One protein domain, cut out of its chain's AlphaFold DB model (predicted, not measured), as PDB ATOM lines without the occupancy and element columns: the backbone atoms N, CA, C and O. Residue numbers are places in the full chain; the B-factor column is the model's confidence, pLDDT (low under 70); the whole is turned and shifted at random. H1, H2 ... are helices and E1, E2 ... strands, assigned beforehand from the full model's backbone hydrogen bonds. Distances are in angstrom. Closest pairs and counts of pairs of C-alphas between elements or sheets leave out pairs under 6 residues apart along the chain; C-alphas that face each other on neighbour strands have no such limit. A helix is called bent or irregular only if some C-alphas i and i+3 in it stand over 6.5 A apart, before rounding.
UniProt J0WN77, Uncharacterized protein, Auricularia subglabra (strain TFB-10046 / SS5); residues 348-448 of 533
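What this domain is: This is residues 348 to 448 of the 533 residues of an uncharacterized protein of Auricularia subglabra (strain TFB-10046 / SS5) (UniProt J0WN77). A twisted slab of four antiparallel strands is sandwiched over its E4 and E3 half between two long helices, H2 on one face and H4 on the other, both running along the strands. The short H3 sits past the end of E4, while a long loop leads from E2 to the small H1 beside H2, its residues 370 to 375 sticking out. The printed part has 101 residues, with four named strands and four named helices in the order E1, E2, H1, H2, E3, E4, H3, H4; the class is mixed, helices and strands. The sheet's order is E2, E1, E4, E3. The whole is compact, with a radius of gyration of the C-alphas of 13.9 A and spans of 44 by 33 by 20 A.

Where its parts are: E1, residues 348 to 354, begins at C-alpha 348 (16.147, -32.134, 25.995) and is 14.3 A long. E2 is residues 361 to 364. H1 is residues 377 to 380, and H2, residues 386 to 399, is 20.4 A long from C-alpha 386 at (14.627, -19.285, 14.045). E3, residues 406 to 411, and E4, residues 418 to 423, are each 16.8 A long. H3 is residues 425 to 430. H4, residues 434 to 448, is 23.0 A long and ends at C-alpha 448 (33.233, -5.941, 25.952); it is irregular, with C-alphas 445 and 448 7.2 A apart.

How they stand to each other: The hairpin E1 and E2 has N 353 and O 361 within hydrogen-bond range at 2.8 A. E1 and E4 are antiparallel at 150 degrees, with N 352 and O 421 2.9 A apart. In the hairpin E3 and E4, at 170 degrees, N 409 and O 420 are 2.8 A apart. The sheet is only just strongly twisted, its C-alphas up to 4.2 A off the best plane. H2 is on the sheet over E4 and E3, at a height of 9.5 A; its closest C-alphas with E4 are those of Ala 395 and Tyr 422, 6.8 A apart. H4 is on the opposite face, also over E4 and E3, at 9.4 A; its closest C-alphas with E4 are those of Met 435 and Ile 421, 7.3 A apart. H3 only grazes the sheet with residues 425 to 428. H1 is not on the sheet; it touches residues 389 to 393 of H2 alone, closest at the C-alphas of Ala 378 and Val 389, 6.1 A. H2 and H4 are apart. In H2 and H3 every O i to N i+4 pair is within hydrogen-bond range, in H4 10 of 11; H1 is too short for such a pair.

The domain as a whole: The two C-alphas farthest apart, those of Gly 372 and Pro 448, are 46.0 A apart. The printed part has no cut. The link from E2 to H1, with 12 residues, is long. Mean pLDDT of the printed part is 76.7, and it is under 70 at residues 356 to 357, 365 to 385 and 412 to 416.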
ATOM      1  N   ILE A 348      15.336 -31.675  27.121       73.25
ATOM      2  CA  ILE A 348      16.147 -32.134  25.995       73.25
ATOM      3  C   ILE A 348      17.496 -32.571  26.565       73.25
ATOM      4  O   ILE A 348      18.220 -31.764  27.150       73.25
ATOM      5  N   GLU A 349      17.812 -33.854  26.421       75.00
ATOM      6  CA  GLU A 349      19.072 -34.421  26.896       75.00
ATOM      7  C   GLU A 349      20.259 -33.758  26.173       75.00
ATOM      8  O   GLU A 349      20.201 -33.487  24.975       75.00
ATOM      9  N   GLY A 350      21.306 -33.393  26.922       76.44
ATOM     10  CA  GLY A 350      22.495 -32.724  26.374       76.44
ATOM     11  C   GLY A 350      22.332 -31.244  25.983       76.44
ATOM     12  O   GLY A 350      23.319 -30.604  25.621       76.44
ATOM     13  N   ALA A 351      21.134 -30.652  26.085       81.88
ATOM     14  CA  ALA A 351      20.908 -29.240  25.767       81.88
ATOM     15  C   ALA A 351      20.765 -28.377  27.031       81.88
ATOM     16  O   ALA A 351      19.928 -28.638  27.900       81.88
ATOM     17  N   LYS A 352      21.550 -27.299  27.114       84.31
ATOM     18  CA  LYS A 352      21.504 -26.332  28.217       84.31
ATOM     19  C   LYS A 352      21.333 -24.903  27.706       84.31
ATOM     20  O   LYS A 352      21.873 -24.524  26.665       84.31
ATOM     21  N   ILE A 353      20.583 -24.106  28.458       84.69
ATOM     22  CA  ILE A 353      20.438 -22.662  28.282       84.69
ATOM     23  C   ILE A 353      21.155 -21.951  29.426       84.69
ATOM     24  O   ILE A 353      21.058 -22.354  30.584       84.69
ATOM     25  N   CYS A 354      21.890 -20.895  29.106       80.94
ATOM     26  CA  CYS A 354      22.544 -20.063  30.105       80.94
ATOM     27  C   CYS A 354      22.408 -18.582  29.744       80.94
ATOM     28  O   CYS A 354      22.512 -18.180  28.581       80.94
ATOM     29  N   GLY A 355      22.150 -17.775  30.771       76.19
ATOM     30  CA  GLY A 355      22.334 -16.327  30.716       76.19
ATOM     31  C   GLY A 355      23.755 -15.954  31.140       76.19
ATOM     32  O   GLY A 355      24.486 -16.801  31.648       76.19
ATOM     33  N   SER A 356      24.129 -14.682  30.977       67.94
ATOM     34  CA  SER A 356      25.442 -14.158  31.395       67.94
ATOM     35  C   SER A 356      25.788 -14.492  32.851       67.94
ATOM     36  O   SER A 356      26.893 -14.942  33.131       67.94
ATOM     37  N   THR A 357      24.822 -14.345  33.758       67.06
ATOM     38  CA  THR A 357      24.996 -14.541  35.206       67.06
ATOM     39  C   THR A 357      24.273 -15.771  35.759       67.06
ATOM     40  O   THR A 357      24.441 -16.107  36.922       67.06
ATOM     41  N   GLY A 358      23.452 -16.448  34.951       72.62
ATOM     42  CA  GLY A 358      22.598 -17.544  35.425       72.62
ATOM     43  C   GLY A 358      23.295 -18.898  35.381       72.62
ATOM     44  O   GLY A 358      24.139 -19.126  34.521       72.62
ATOM     45  N   GLU A 359      22.935 -19.825  36.260       79.19
ATOM     46  CA  GLU A 359      23.387 -21.218  36.171       79.19
ATOM     47  C   GLU A 359      22.988 -21.871  34.835       79.19
ATOM     48  O   GLU A 359      22.071 -21.428  34.138       79.19
ATOM     49  N   LEU A 360      23.710 -22.927  34.453       80.62
ATOM     50  CA  LEU A 360      23.401 -23.729  33.271       80.62
ATOM     51  C   LEU A 360      22.095 -24.503  33.507       80.62
ATOM     52  O   LEU A 360      22.094 -25.551  34.146       80.62
ATOM     53  N   GLN A 361      20.989 -24.000  32.967       83.69
ATOM     54  CA  GLN A 361      19.676 -24.623  33.097       83.69
ATOM     55  C   GLN A 361      19.465 -25.652  31.986       83.69
ATOM     56  O   GLN A 361      19.821 -25.419  30.830       83.69
ATOM     57  N   SER A 362      18.870 -26.798  32.312       81.25
ATOM     58  CA  SER A 362      18.472 -27.781  31.305       81.25
ATOM     59  C   SER A 362      17.380 -27.201  30.406       81.25
ATOM     60  O   SER A 362      16.412 -26.588  30.866       81.25
ATOM     61  N   LEU A 363      17.538 -27.372  29.094       75.44
ATOM     62  CA  LEU A 363      16.590 -26.827  28.137       75.44
ATOM     63  C   LEU A 363      15.303 -27.663  28.166       75.44
ATOM     64  O   LEU A 363      15.291 -28.837  27.794       75.44
ATOM     65  N   THR A 364      14.201 -27.066  28.623       70.00
ATOM     66  CA  THR A 364      12.888 -27.725  28.618       70.00
ATOM     67  C   THR A 364      12.291 -27.729  27.217       70.00
ATOM     68  O   THR A 364      12.284 -26.692  26.551       70.00
ATOM     69  N   VAL A 365      11.702 -28.853  26.812       62.41
ATOM     70  CA  VAL A 365      10.900 -28.970  25.590       62.41
ATOM     71  C   VAL A 365       9.710 -28.008  25.688       62.41
ATOM     72  O   VAL A 365       8.815 -28.190  26.523       62.41
ATOM     73  N   LEU A 366       9.682 -26.970  24.846       55.66
ATOM     74  CA  LEU A 366       8.550 -26.046  24.791       55.66
ATOM     75  C   LEU A 366       7.353 -26.760  24.152       55.66
ATOM     76  O   LEU A 366       7.423 -27.397  23.099       55.66
ATOM     77  N   ARG A 367       6.233 -26.722  24.870       44.69
ATOM     78  CA  ARG A 367       5.071 -27.584  24.649       44.69
ATOM     79  C   ARG A 367       4.263 -27.126  23.428       44.69
ATOM     80  O   ARG A 367       3.480 -26.188  23.535       44.69
ATOM     81  N   GLY A 368       4.382 -27.848  22.312       40.75
ATOM     82  CA  GLY A 368       3.518 -27.673  21.131       40.75
ATOM     83  C   GLY A 368       2.991 -28.963  20.482       40.75
ATOM     84  O   GLY A 368       1.908 -28.947  19.899       40.75
ATOM     85  N   GLY A 369       3.689 -30.095  20.607       39.91
ATOM     86  CA  GLY A 369       3.300 -31.365  19.975       39.91
ATOM     87  C   GLY A 369       2.655 -32.350  20.951       39.91
ATOM     88  O   GLY A 369       3.158 -32.566  22.051       39.91
ATOM     89  N   LYS A 370       1.524 -32.959  20.577       41.53
ATOM     90  CA  LYS A 370       0.936 -34.086  21.322       41.53
ATOM     91  C   LYS A 370       1.906 -35.279  21.283       41.53
ATOM     92  O   LYS A 370       2.414 -35.607  20.218       41.53
ATOM     93  N   ARG A 371       2.126 -35.927  22.434       41.66
ATOM     94  CA  ARG A 371       2.903 -37.174  22.573       41.66
ATOM     95  C   ARG A 371       2.317 -38.260  21.662       41.66
ATOM     96  O   ARG A 371       1.150 -38.605  21.832       41.66
ATOM     97  N   GLY A 372       3.111 -38.768  20.725       44.44
ATOM     98  CA  GLY A 372       2.748 -39.894  19.854       44.44
ATOM     99  C   GLY A 372       3.467 -39.864  18.508       44.44
ATOM    100  O   GLY A 372       3.873 -40.905  18.010       44.44
ATOM    101  N   ASP A 373       3.714 -38.670  17.975       43.78
ATOM    102  CA  ASP A 373       4.552 -38.505  16.790       43.78
ATOM    103  C   ASP A 373       6.013 -38.410  17.239       43.78
ATOM    104  O   ASP A 373       6.300 -37.728  18.225       43.78
ATOM    105  N   LYS A 374       6.937 -39.080  16.534       44.22
ATOM    106  CA  LYS A 374       8.381 -38.800  16.626       44.22
ATOM    107  C   LYS A 374       8.537 -37.288  16.468       44.22
ATOM    108  O   LYS A 374       8.325 -36.765  15.376       44.22
ATOM    109  N   LEU A 375       8.733 -36.595  17.590       41.47
ATOM    110  CA  LEU A 375       8.617 -35.148  17.669       41.47
ATOM    111  C   LEU A 375       9.715 -34.555  16.798       41.47
ATOM    112  O   LEU A 375      10.880 -34.588  17.174       41.47
ATOM    113  N   ASP A 376       9.327 -34.024  15.640       47.19
ATOM    114  CA  ASP A 376      10.183 -33.152  14.853       47.19
ATOM    115  C   ASP A 376      10.635 -32.029  15.788       47.19
ATOM    116  O   ASP A 376       9.813 -31.257  16.299       47.19
ATOM    117  N   ILE A 377      11.937 -31.998  16.063       49.69
ATOM    118  CA  ILE A 377      12.620 -31.012  16.896       49.69
ATOM    119  C   ILE A 377      12.145 -29.608  16.504       49.69
ATOM    120  O   ILE A 377      11.837 -28.813  17.385       49.69
ATOM    121  N   ALA A 378      11.883 -29.335  15.218       42.47
ATOM    122  CA  ALA A 378      11.329 -28.064  14.743       42.47
ATOM    123  C   ALA A 378      10.012 -27.627  15.426       42.47
ATOM    124  O   ALA A 378       9.787 -26.431  15.621       42.47
ATOM    125  N   GLY A 379       9.156 -28.574  15.822       44.09
ATOM    126  CA  GLY A 379       7.901 -28.315  16.533       44.09
ATOM    127  C   GLY A 379       8.066 -28.016  18.029       44.09
ATOM    128  O   GLY A 379       7.147 -27.495  18.662       44.09
ATOM    129  N   GLN A 380       9.231 -28.320  18.605       52.81
ATOM    130  CA  GLN A 380       9.562 -28.061  20.011       52.81
ATOM    131  C   GLN A 380      10.175 -26.671  20.239       52.81
ATOM    132  O   GLN A 380      10.318 -26.247  21.381       52.81
ATOM    133  N   TYR A 381      10.516 -25.940  19.172       53.12
ATOM    134  CA  TYR A 381      11.209 -24.649  19.244       53.12
ATOM    135  C   TYR A 381      10.374 -23.461  18.738       53.12
ATOM    136  O   TYR A 381      10.942 -22.453  18.329       53.12
ATOM    137  N   HIS A 382       9.041 -23.540  18.753       45.00
ATOM    138  CA  HIS A 382       8.186 -22.487  18.180       45.00
ATOM    139  C   HIS A 382       8.368 -21.086  18.802       45.00
ATOM    140  O   HIS A 382       8.174 -20.106  18.086       45.00
ATOM    141  N   ASP A 383       8.801 -20.987  20.065       55.09
ATOM    142  CA  ASP A 383       9.138 -19.703  20.711       55.09
ATOM    143  C   ASP A 383      10.640 -19.367  20.648       55.09
ATOM    144  O   ASP A 383      11.072 -18.309  21.105       55.09
ATOM    145  N   ALA A 384      11.469 -20.256  20.095       60.38
ATOM    146  CA  ALA A 384      12.887 -19.985  19.929       60.38
ATOM    147  C   ALA A 384      13.133 -19.166  18.661       60.38
ATOM    148  O   ALA A 384      12.514 -19.386  17.618       60.38
ATOM    149  N   HIS A 385      14.113 -18.264  18.725       66.81
ATOM    150  CA  HIS A 385      14.587 -17.548  17.548       66.81
ATOM    151  C   HIS A 385      14.899 -18.551  16.411       66.81
ATOM    152  O   HIS A 385      15.588 -19.540  16.676       66.81
ATOM    153  N   PRO A 386      14.478 -18.320  15.147       74.00
ATOM    154  CA  PRO A 386      14.627 -19.285  14.045       74.00
ATOM    155  C   PRO A 386      16.046 -19.851  13.872       74.00
ATOM    156  O   PRO A 386      16.237 -20.993  13.460       74.00
ATOM    157  N   ARG A 387      17.057 -19.058  14.243       73.31
ATOM    158  CA  ARG A 387      18.471 -19.467  14.256       73.31
ATOM    159  C   ARG A 387      18.761 -20.607  15.241       73.31
ATOM    160  O   ARG A 387      19.515 -21.508  14.893       73.31
ATOM    161  N   PHE A 388      18.148 -20.609  16.424       81.31
ATOM    162  CA  PHE A 388      18.294 -21.702  17.389       81.31
ATOM    163  C   PHE A 388      17.647 -22.998  16.885       81.31
ATOM    164  O   PHE A 388      18.189 -24.071  17.124       81.31
ATOM    165  N   VAL A 389      16.544 -22.908  16.132       80.88
ATOM    166  CA  VAL A 389      15.882 -24.084  15.537       80.88
ATOM    167  C   VAL A 389      16.802 -24.790  14.545       80.88
ATOM    168  O   VAL A 389      16.992 -26.001  14.622       80.88
ATOM    169  N   ALA A 390      17.432 -24.027  13.648       81.88
ATOM    170  CA  ALA A 390      18.381 -24.573  12.680       81.88
ATOM    171  C   ALA A 390      19.603 -25.215  13.362       81.88
ATOM    172  O   ALA A 390      20.141 -26.205  12.872       81.88
ATOM    173  N   MET A 391      20.039 -24.666  14.500       83.12
ATOM    174  CA  MET A 391      21.133 -25.239  15.286       83.12
ATOM    175  C   MET A 391      20.732 -26.545  15.967       83.12
ATOM    176  O   MET A 391      21.506 -27.495  15.926       83.12
ATOM    177  N   ALA A 392      19.522 -26.628  16.518       82.31
ATOM    178  CA  ALA A 392      19.011 -27.866  17.096       82.31
ATOM    179  C   ALA A 392      18.914 -28.995  16.054       82.31
ATOM    180  O   ALA A 392      19.323 -30.118  16.325       82.31
ATOM    181  N   GLN A 393      18.465 -28.688  14.832       84.56
ATOM    182  CA  GLN A 393      18.445 -29.657  13.724       84.56
ATOM    183  C   GLN A 393      19.852 -30.129  13.327       84.56
ATOM    184  O   GLN A 393      20.058 -31.295  13.001       84.56
ATOM    185  N   LYS A 394      20.848 -29.232  13.354       86.25
ATOM    186  CA  LYS A 394      22.246 -29.615  13.115       86.25
ATOM    187  C   LYS A 394      22.798 -30.483  14.238       86.25
ATOM    188  O   LYS A 394      23.495 -31.440  13.940       86.25
ATOM    189  N   ALA A 395      22.487 -30.161  15.491       85.50
ATOM    190  CA  ALA A 395      22.879 -30.961  16.645       85.50
ATOM    191  C   ALA A 395      22.372 -32.406  16.510       85.50
ATOM    192  O   ALA A 395      23.162 -33.334  16.614       85.50
ATOM    193  N   GLU A 396      21.100 -32.591  16.142       84.19
ATOM    194  CA  GLU A 396      20.517 -33.915  15.877       84.19
ATOM    195  C   GLU A 396      21.248 -34.670  14.756       84.19
ATOM    196  O   GLU A 396      21.517 -35.865  14.861       84.19
ATOM    197  N   TYR A 397      21.616 -33.971  13.680       87.69
ATOM    198  CA  TYR A 397      22.377 -34.575  12.588       87.69
ATOM    199  C   TYR A 397      23.793 -35.003  13.007       87.69
ATOM    200  O   TYR A 397      24.285 -36.030  12.538       87.69
ATOM    201  N   LEU A 398      24.461 -34.220  13.862       88.19
ATOM    202  CA  LEU A 398      25.794 -34.553  14.373       88.19
ATOM    203  C   LEU A 398      25.746 -35.724  15.354       88.19
ATOM    204  O   LEU A 398      26.646 -36.556  15.321       88.19
ATOM    205  N   ASP A 399      24.686 -35.829  16.152       85.38
ATOM    206  CA  ASP A 399      24.488 -36.924  17.106       85.38
ATOM    207  C   ASP A 399      24.458 -38.302  16.432       85.38
ATOM    208  O   ASP A 399      24.944 -39.286  16.975       85.38
ATOM    209  N   GLN A 400      23.983 -38.364  15.186       86.62
ATOM    210  CA  GLN A 400      23.950 -39.598  14.394       86.62
ATOM    211  C   GLN A 400      25.301 -39.982  13.768       86.62
ATOM    212  O   GLN A 400      25.416 -41.074  13.212       86.62
ATOM    213  N   ARG A 401      26.287 -39.074  13.741       88.69
ATOM    214  CA  ARG A 401      27.499 -39.227  12.911       88.69
ATOM    215  C   ARG A 401      28.814 -39.042  13.644       88.69
ATOM    216  O   ARG A 401      29.835 -39.486  13.127       88.69
ATOM    217  N   LEU A 402      28.812 -38.324  14.759       91.12
ATOM    218  CA  LEU A 402      30.011 -37.975  15.502       91.12
ATOM    219  C   LEU A 402      29.872 -38.446  16.942       91.12
ATOM    220  O   LEU A 402      28.937 -38.054  17.637       91.12
ATOM    221  N   ASP A 403      30.865 -39.202  17.399       89.19
ATOM    222  CA  ASP A 403      30.865 -39.782  18.740       89.19
ATOM    223  C   ASP A 403      31.035 -38.730  19.844       89.19
ATOM    224  O   ASP A 403      30.557 -38.935  20.953       89.19
ATOM    225  N   ALA A 404      31.668 -37.589  19.547       91.06
ATOM    226  CA  ALA A 404      31.867 -36.492  20.490       91.06
ATOM    227  C   ALA A 404      31.768 -35.128  19.793       91.06
ATOM    228  O   ALA A 404      32.495 -34.843  18.841       91.06
ATOM    229  N   TRP A 405      30.871 -34.263  20.274       92.25
ATOM    230  CA  TRP A 405      30.703 -32.906  19.753       92.25
ATOM    231  C   TRP A 405      30.074 -31.970  20.797       92.25
ATOM    232  O   TRP A 405      29.382 -32.397  21.724       92.25
ATOM    233  N   THR A 406      30.314 -30.665  20.647       92.50
ATOM    234  CA  THR A 406      29.614 -29.597  21.377       92.50
ATOM    235  C   THR A 406      29.386 -28.418  20.443       92.50
ATOM    236  O   THR A 406      30.290 -28.002  19.722       92.50
ATOM    237  N   LEU A 407      28.173 -27.875  20.446       91.25
ATOM    238  CA  LEU A 407      27.794 -26.687  19.693       91.25
ATOM    239  C   LEU A 407      27.335 -25.605  20.662       91.25
ATOM    240  O   LEU A 407      26.343 -25.775  21.363       91.25
ATOM    241  N   CYS A 408      28.022 -24.467  20.649       90.38
ATOM    242  CA  CYS A 408      27.621 -23.276  21.383       90.38
ATOM    243  C   CYS A 408      27.078 -22.228  20.412       90.38
ATOM    244  O   CYS A 408      27.702 -21.927  19.394       90.38
ATOM    245  N   PHE A 409      25.916 -21.662  20.727       88.00
ATOM    246  CA  PHE A 409      25.326 -20.569  19.969       88.00
ATOM    247  C   PHE A 409      24.902 -19.454  20.914       88.00
ATOM    248  O   PHE A 409      24.074 -19.664  21.801       88.00
ATOM    249  N   SER A 410      25.448 -18.261  20.700       85.25
ATOM    250  CA  SER A 410      25.101 -17.058  21.447       85.25
ATOM    251  C   SER A 410      24.384 -16.064  20.537       85.25
ATOM    252  O   SER A 410      24.799 -15.792  19.409       85.25
ATOM    253  N   LEU A 411      23.272 -15.521  21.025       81.00
ATOM    254  CA  LEU A 411      22.573 -14.407  20.398       81.00
ATOM    255  C   LEU A 411      22.623 -13.209  21.340       81.00
ATOM    256  O   LEU A 411      21.953 -13.241  22.375       81.00
ATOM    257  N   PRO A 412      23.378 -12.145  21.009       69.06
ATOM    258  CA  PRO A 412      23.432 -10.933  21.814       69.06
ATOM    259  C   PRO A 412      22.133 -10.135  21.636       69.06
ATOM    260  O   PRO A 412      22.053  -9.201  20.848       69.06
ATOM    261  N   MET A 413      21.083 -10.531  22.351       67.56
ATOM    262  CA  MET A 413      19.832  -9.780  22.436       67.56
ATOM    263  C   MET A 413      19.853  -8.927  23.712       67.56
ATOM    264  O   MET A 413      20.052  -9.455  24.808       67.56
ATOM    265  N   HIS A 414      19.657  -7.612  23.561       60.88
ATOM    266  CA  HIS A 414      19.445  -6.647  24.655       60.88
ATOM    267  C   HIS A 414      20.514  -6.655  25.766       60.88
ATOM    268  O   HIS A 414      20.190  -6.596  26.951       60.88
ATOM    269  N   GLY A 415      21.793  -6.789  25.406       58.50
ATOM    270  CA  GLY A 415      22.919  -6.706  26.348       58.50
ATOM    271  C   GLY A 415      23.105  -7.912  27.280       58.50
ATOM    272  O   GLY A 415      24.211  -8.133  27.758       58.50
ATOM    273  N   ARG A 416      22.083  -8.753  27.497       63.72
ATOM    274  CA  ARG A 416      22.205  -9.966  28.334       63.72
ATOM    275  C   ARG A 416      22.587 -11.207  27.536       63.72
ATOM    276  O   ARG A 416      23.364 -12.018  28.030       63.72
ATOM    277  N   GLY A 417      22.147 -11.292  26.281       70.44
ATOM    278  CA  GLY A 417      22.482 -12.366  25.349       70.44
ATOM    279  C   GLY A 417      21.991 -13.749  25.794       70.44
ATOM    280  O   GLY A 417      22.302 -14.220  26.883       70.44
ATOM    281  N   GLU A 418      21.233 -14.431  24.946       80.56
ATOM    282  CA  GLU A 418      20.843 -15.818  25.206       80.56
ATOM    283  C   GLU A 418      21.905 -16.747  24.620       80.56
ATOM    284  O   GLU A 418      22.233 -16.639  23.434       80.56
ATOM    285  N   MET A 419      22.443 -17.657  25.434       86.50
ATOM    286  CA  MET A 419      23.375 -18.678  24.972       86.50
ATOM    287  C   MET A 419      22.783 -20.067  25.163       86.50
ATOM    288  O   MET A 419      22.288 -20.423  26.235       86.50
ATOM    289  N   ARG A 420      22.837 -20.860  24.095       88.06
ATOM    290  CA  ARG A 420      22.416 -22.257  24.089       88.06
ATOM    291  C   ARG A 420      23.597 -23.121  23.720       88.06
ATOM    292  O   ARG A 420      24.270 -22.855  22.724       88.06
ATOM    293  N   ILE A 421      23.823 -24.147  24.521       91.06
ATOM    294  CA  ILE A 421      24.894 -25.102  24.293       91.06
ATOM    295  C   ILE A 421      24.271 -26.490  24.183       91.06
ATOM    296  O   ILE A 421      23.448 -26.881  25.011       91.06
ATOM    297  N   TYR A 422      24.645 -27.201  23.130       90.56
ATOM    298  CA  TYR A 422      24.230 -28.564  22.830       90.56
ATOM    299  C   TYR A 422      25.466 -29.454  22.887       90.56
ATOM    300  O   TYR A 422      26.489 -29.098  22.301       90.56
ATOM    301  N   GLN A 423      25.384 -30.590  23.565       92.06
ATOM    302  CA  GLN A 423      26.496 -31.521  23.737       92.06
ATOM    303  C   GLN A 423      26.019 -32.959  23.524       92.06
ATOM    304  O   GLN A 423      24.919 -33.309  23.949       92.06
ATOM    305  N   ASN A 424      26.863 -33.786  22.900       93.56
ATOM    306  CA  ASN A 424      26.640 -35.230  22.800       93.56
ATOM    307  C   ASN A 424      26.673 -35.888  24.195       93.56
ATOM    308  O   ASN A 424      27.525 -35.551  25.019       93.56
ATOM    309  N   GLY A 425      25.812 -36.880  24.433       88.81
ATOM    310  CA  GLY A 425      25.810 -37.688  25.654       88.81
ATOM    311  C   GLY A 425      27.145 -38.378  25.979       88.81
ATOM    312  O   GLY A 425      27.489 -38.466  27.153       88.81
ATOM    313  N   ASN A 426      27.924 -38.819  24.986       90.00
ATOM    314  CA  ASN A 426      29.242 -39.429  25.224       90.00
ATOM    315  C   ASN A 426      30.238 -38.403  25.782       90.00
ATOM    316  O   ASN A 426      30.832 -38.610  26.832       90.00
ATOM    317  N   LEU A 427      30.334 -37.235  25.141       91.50
ATOM    318  CA  LEU A 427      31.210 -36.157  25.605       91.50
ATOM    319  C   LEU A 427      30.761 -35.595  26.963       91.50
ATOM    320  O   LEU A 427      31.596 -35.173  27.757       91.50
ATOM    321  N   ALA A 428      29.456 -35.599  27.244       90.94
ATOM    322  CA  ALA A 428      28.931 -35.212  28.549       90.94
ATOM    323  C   ALA A 428      29.364 -36.176  29.669       90.94
ATOM    324  O   ALA A 428      29.547 -35.728  30.801       90.94
ATOM    325  N   ARG A 429      29.545 -37.471  29.365       91.31
ATOM    326  CA  ARG A 429      30.082 -38.464  30.310       91.31
ATOM    327  C   ARG A 429      31.592 -38.330  30.474       91.31
ATOM    328  O   ARG A 429      32.067 -38.309  31.602       91.31
ATOM    329  N   ASP A 430      32.317 -38.210  29.365       96.12
ATOM    330  CA  ASP A 430      33.783 -38.230  29.373       96.12
ATOM    331  C   ASP A 430      34.389 -36.906  29.863       96.12
ATOM    332  O   ASP A 430      35.450 -36.891  30.487       96.12
ATOM    333  N   ALA A 431      33.730 -35.778  29.580       93.75
ATOM    334  CA  ALA A 431      34.236 -34.441  29.881       93.75
ATOM    335  C   ALA A 431      33.107 -33.475  30.320       93.75
ATOM    336  O   ALA A 431      32.781 -32.513  29.606       93.75
ATOM    337  N   PRO A 432      32.503 -33.683  31.508       91.25
ATOM    338  CA  PRO A 432      31.377 -32.878  31.998       91.25
ATOM    339  C   PRO A 432      31.701 -31.379  32.170       91.25
ATOM    340  O   PRO A 432      30.811 -30.530  32.074       91.25
ATOM    341  N   GLN A 433      32.973 -31.029  32.372       93.19
ATOM    342  CA  GLN A 433      33.460 -29.660  32.568       93.19
ATOM    343  C   GLN A 433      33.484 -28.803  31.291       93.19
ATOM    344  O   GLN A 433      33.487 -27.573  31.378       93.19
ATOM    345  N   VAL A 434      33.466 -29.418  30.102       92.31
ATOM    346  CA  VAL A 434      33.641 -28.716  28.813       92.31
ATOM    347  C   VAL A 434      32.557 -27.661  28.582       92.31
ATOM    348  O   VAL A 434      32.841 -26.571  28.092       92.31
ATOM    349  N   MET A 435      31.317 -27.936  28.995       89.44
ATOM    350  CA  MET A 435      30.203 -26.985  28.878       89.44
ATOM    351  C   MET A 435      30.435 -25.708  29.690       89.44
ATOM    352  O   MET A 435      30.123 -24.617  29.214       89.44
ATOM    353  N   GLY A 436      30.977 -25.849  30.904       89.81
ATOM    354  CA  GLY A 436      31.333 -24.716  31.759       89.81
ATOM    355  C   GLY A 436      32.465 -23.898  31.144       89.81
ATOM    356  O   GLY A 436      32.330 -22.695  30.969       89.81
ATOM    357  N   GLN A 437      33.521 -24.566  30.678       94.00
ATOM    358  CA  GLN A 437      34.669 -23.899  30.056       94.00
ATOM    359  C   GLN A 437      34.299 -23.138  28.775       94.00
ATOM    360  O   GLN A 437      34.720 -21.999  28.585       94.00
ATOM    361  N   ILE A 438      33.486 -23.741  27.899       92.31
ATOM    362  CA  ILE A 438      33.000 -23.073  26.681       92.31
ATOM    363  C   ILE A 438      32.151 -21.860  27.049       92.31
ATOM    364  O   ILE A 438      32.297 -20.801  26.439       92.31
ATOM    365  N   ARG A 439      31.272 -22.004  28.047       89.62
ATOM    366  CA  ARG A 439      30.454 -20.899  28.537       89.62
ATOM    367  C   ARG A 439      31.335 -19.736  28.995       89.62
ATOM    368  O   ARG A 439      31.108 -18.613  28.549       89.62
ATOM    369  N   ASP A 440      32.308 -20.004  29.856       90.88
ATOM    370  CA  ASP A 440      33.156 -18.970  30.449       90.88
ATOM    371  C   ASP A 440      34.003 -18.278  29.381       90.88
ATOM    372  O   ASP A 440      34.066 -17.048  29.342       90.88
ATOM    373  N   LEU A 441      34.564 -19.043  28.442       92.69
ATOM    374  CA  LEU A 441      35.331 -18.509  27.320       92.69
ATOM    375  C   LEU A 441      34.475 -17.594  26.436       92.69
ATOM    376  O   LEU A 441      34.885 -16.477  26.115       92.69
ATOM    377  N   VAL A 442      33.274 -18.042  26.058       90.19
ATOM    378  CA  VAL A 442      32.385 -17.268  25.184       90.19
ATOM    379  C   VAL A 442      31.874 -16.017  25.894       90.19
ATOM    380  O   VAL A 442      31.858 -14.949  25.286       90.19
ATOM    381  N   PHE A 443      31.484 -16.099  27.167       87.94
ATOM    382  CA  PHE A 443      31.028 -14.916  27.897       87.94
ATOM    383  C   PHE A 443      32.148 -13.920  28.166       87.94
ATOM    384  O   PHE A 443      31.926 -12.734  27.946       87.94
ATOM    385  N   THR A 444      33.345 -14.382  28.521       91.12
ATOM    386  CA  THR A 444      34.513 -13.507  28.689       91.12
ATOM    387  C   THR A 444      34.825 -12.757  27.393       91.12
ATOM    388  O   THR A 444      35.036 -11.547  27.408       91.12
ATOM    389  N   ALA A 445      34.781 -13.443  26.246       90.94
ATOM    390  CA  ALA A 445      35.014 -12.818  24.944       90.94
ATOM    391  C   ALA A 445      33.889 -11.855  24.512       90.94
ATOM    392  O   ALA A 445      34.142 -10.892  23.787       90.94
ATOM    393  N   LEU A 446      32.643 -12.110  24.929       87.00
ATOM    394  CA  LEU A 446      31.482 -11.286  24.577       87.00
ATOM    395  C   LEU A 446      31.256 -10.099  25.517       87.00
ATOM    396  O   LEU A 446      30.527  -9.178  25.148       87.00
ATOM    397  N   GLU A 447      31.865 -10.095  26.698       87.88
ATOM    398  CA  GLU A 447      31.691  -9.048  27.703       87.88
ATOM    399  C   GLU A 447      31.950  -7.617  27.198       87.88
ATOM    400  O   GLU A 447      31.074  -6.774  27.398       87.88
ATOM    401  N   PRO A 448      33.035  -7.304  26.456       89.56
ATOM    402  CA  PRO A 448      33.233  -5.941  25.952       89.56
ATOM    403  C   PRO A 448      32.099  -5.484  25.023       89.56
ATOM    404  O   PRO A 448      31.649  -4.341  25.100       89.56
TER     405      PRO A 448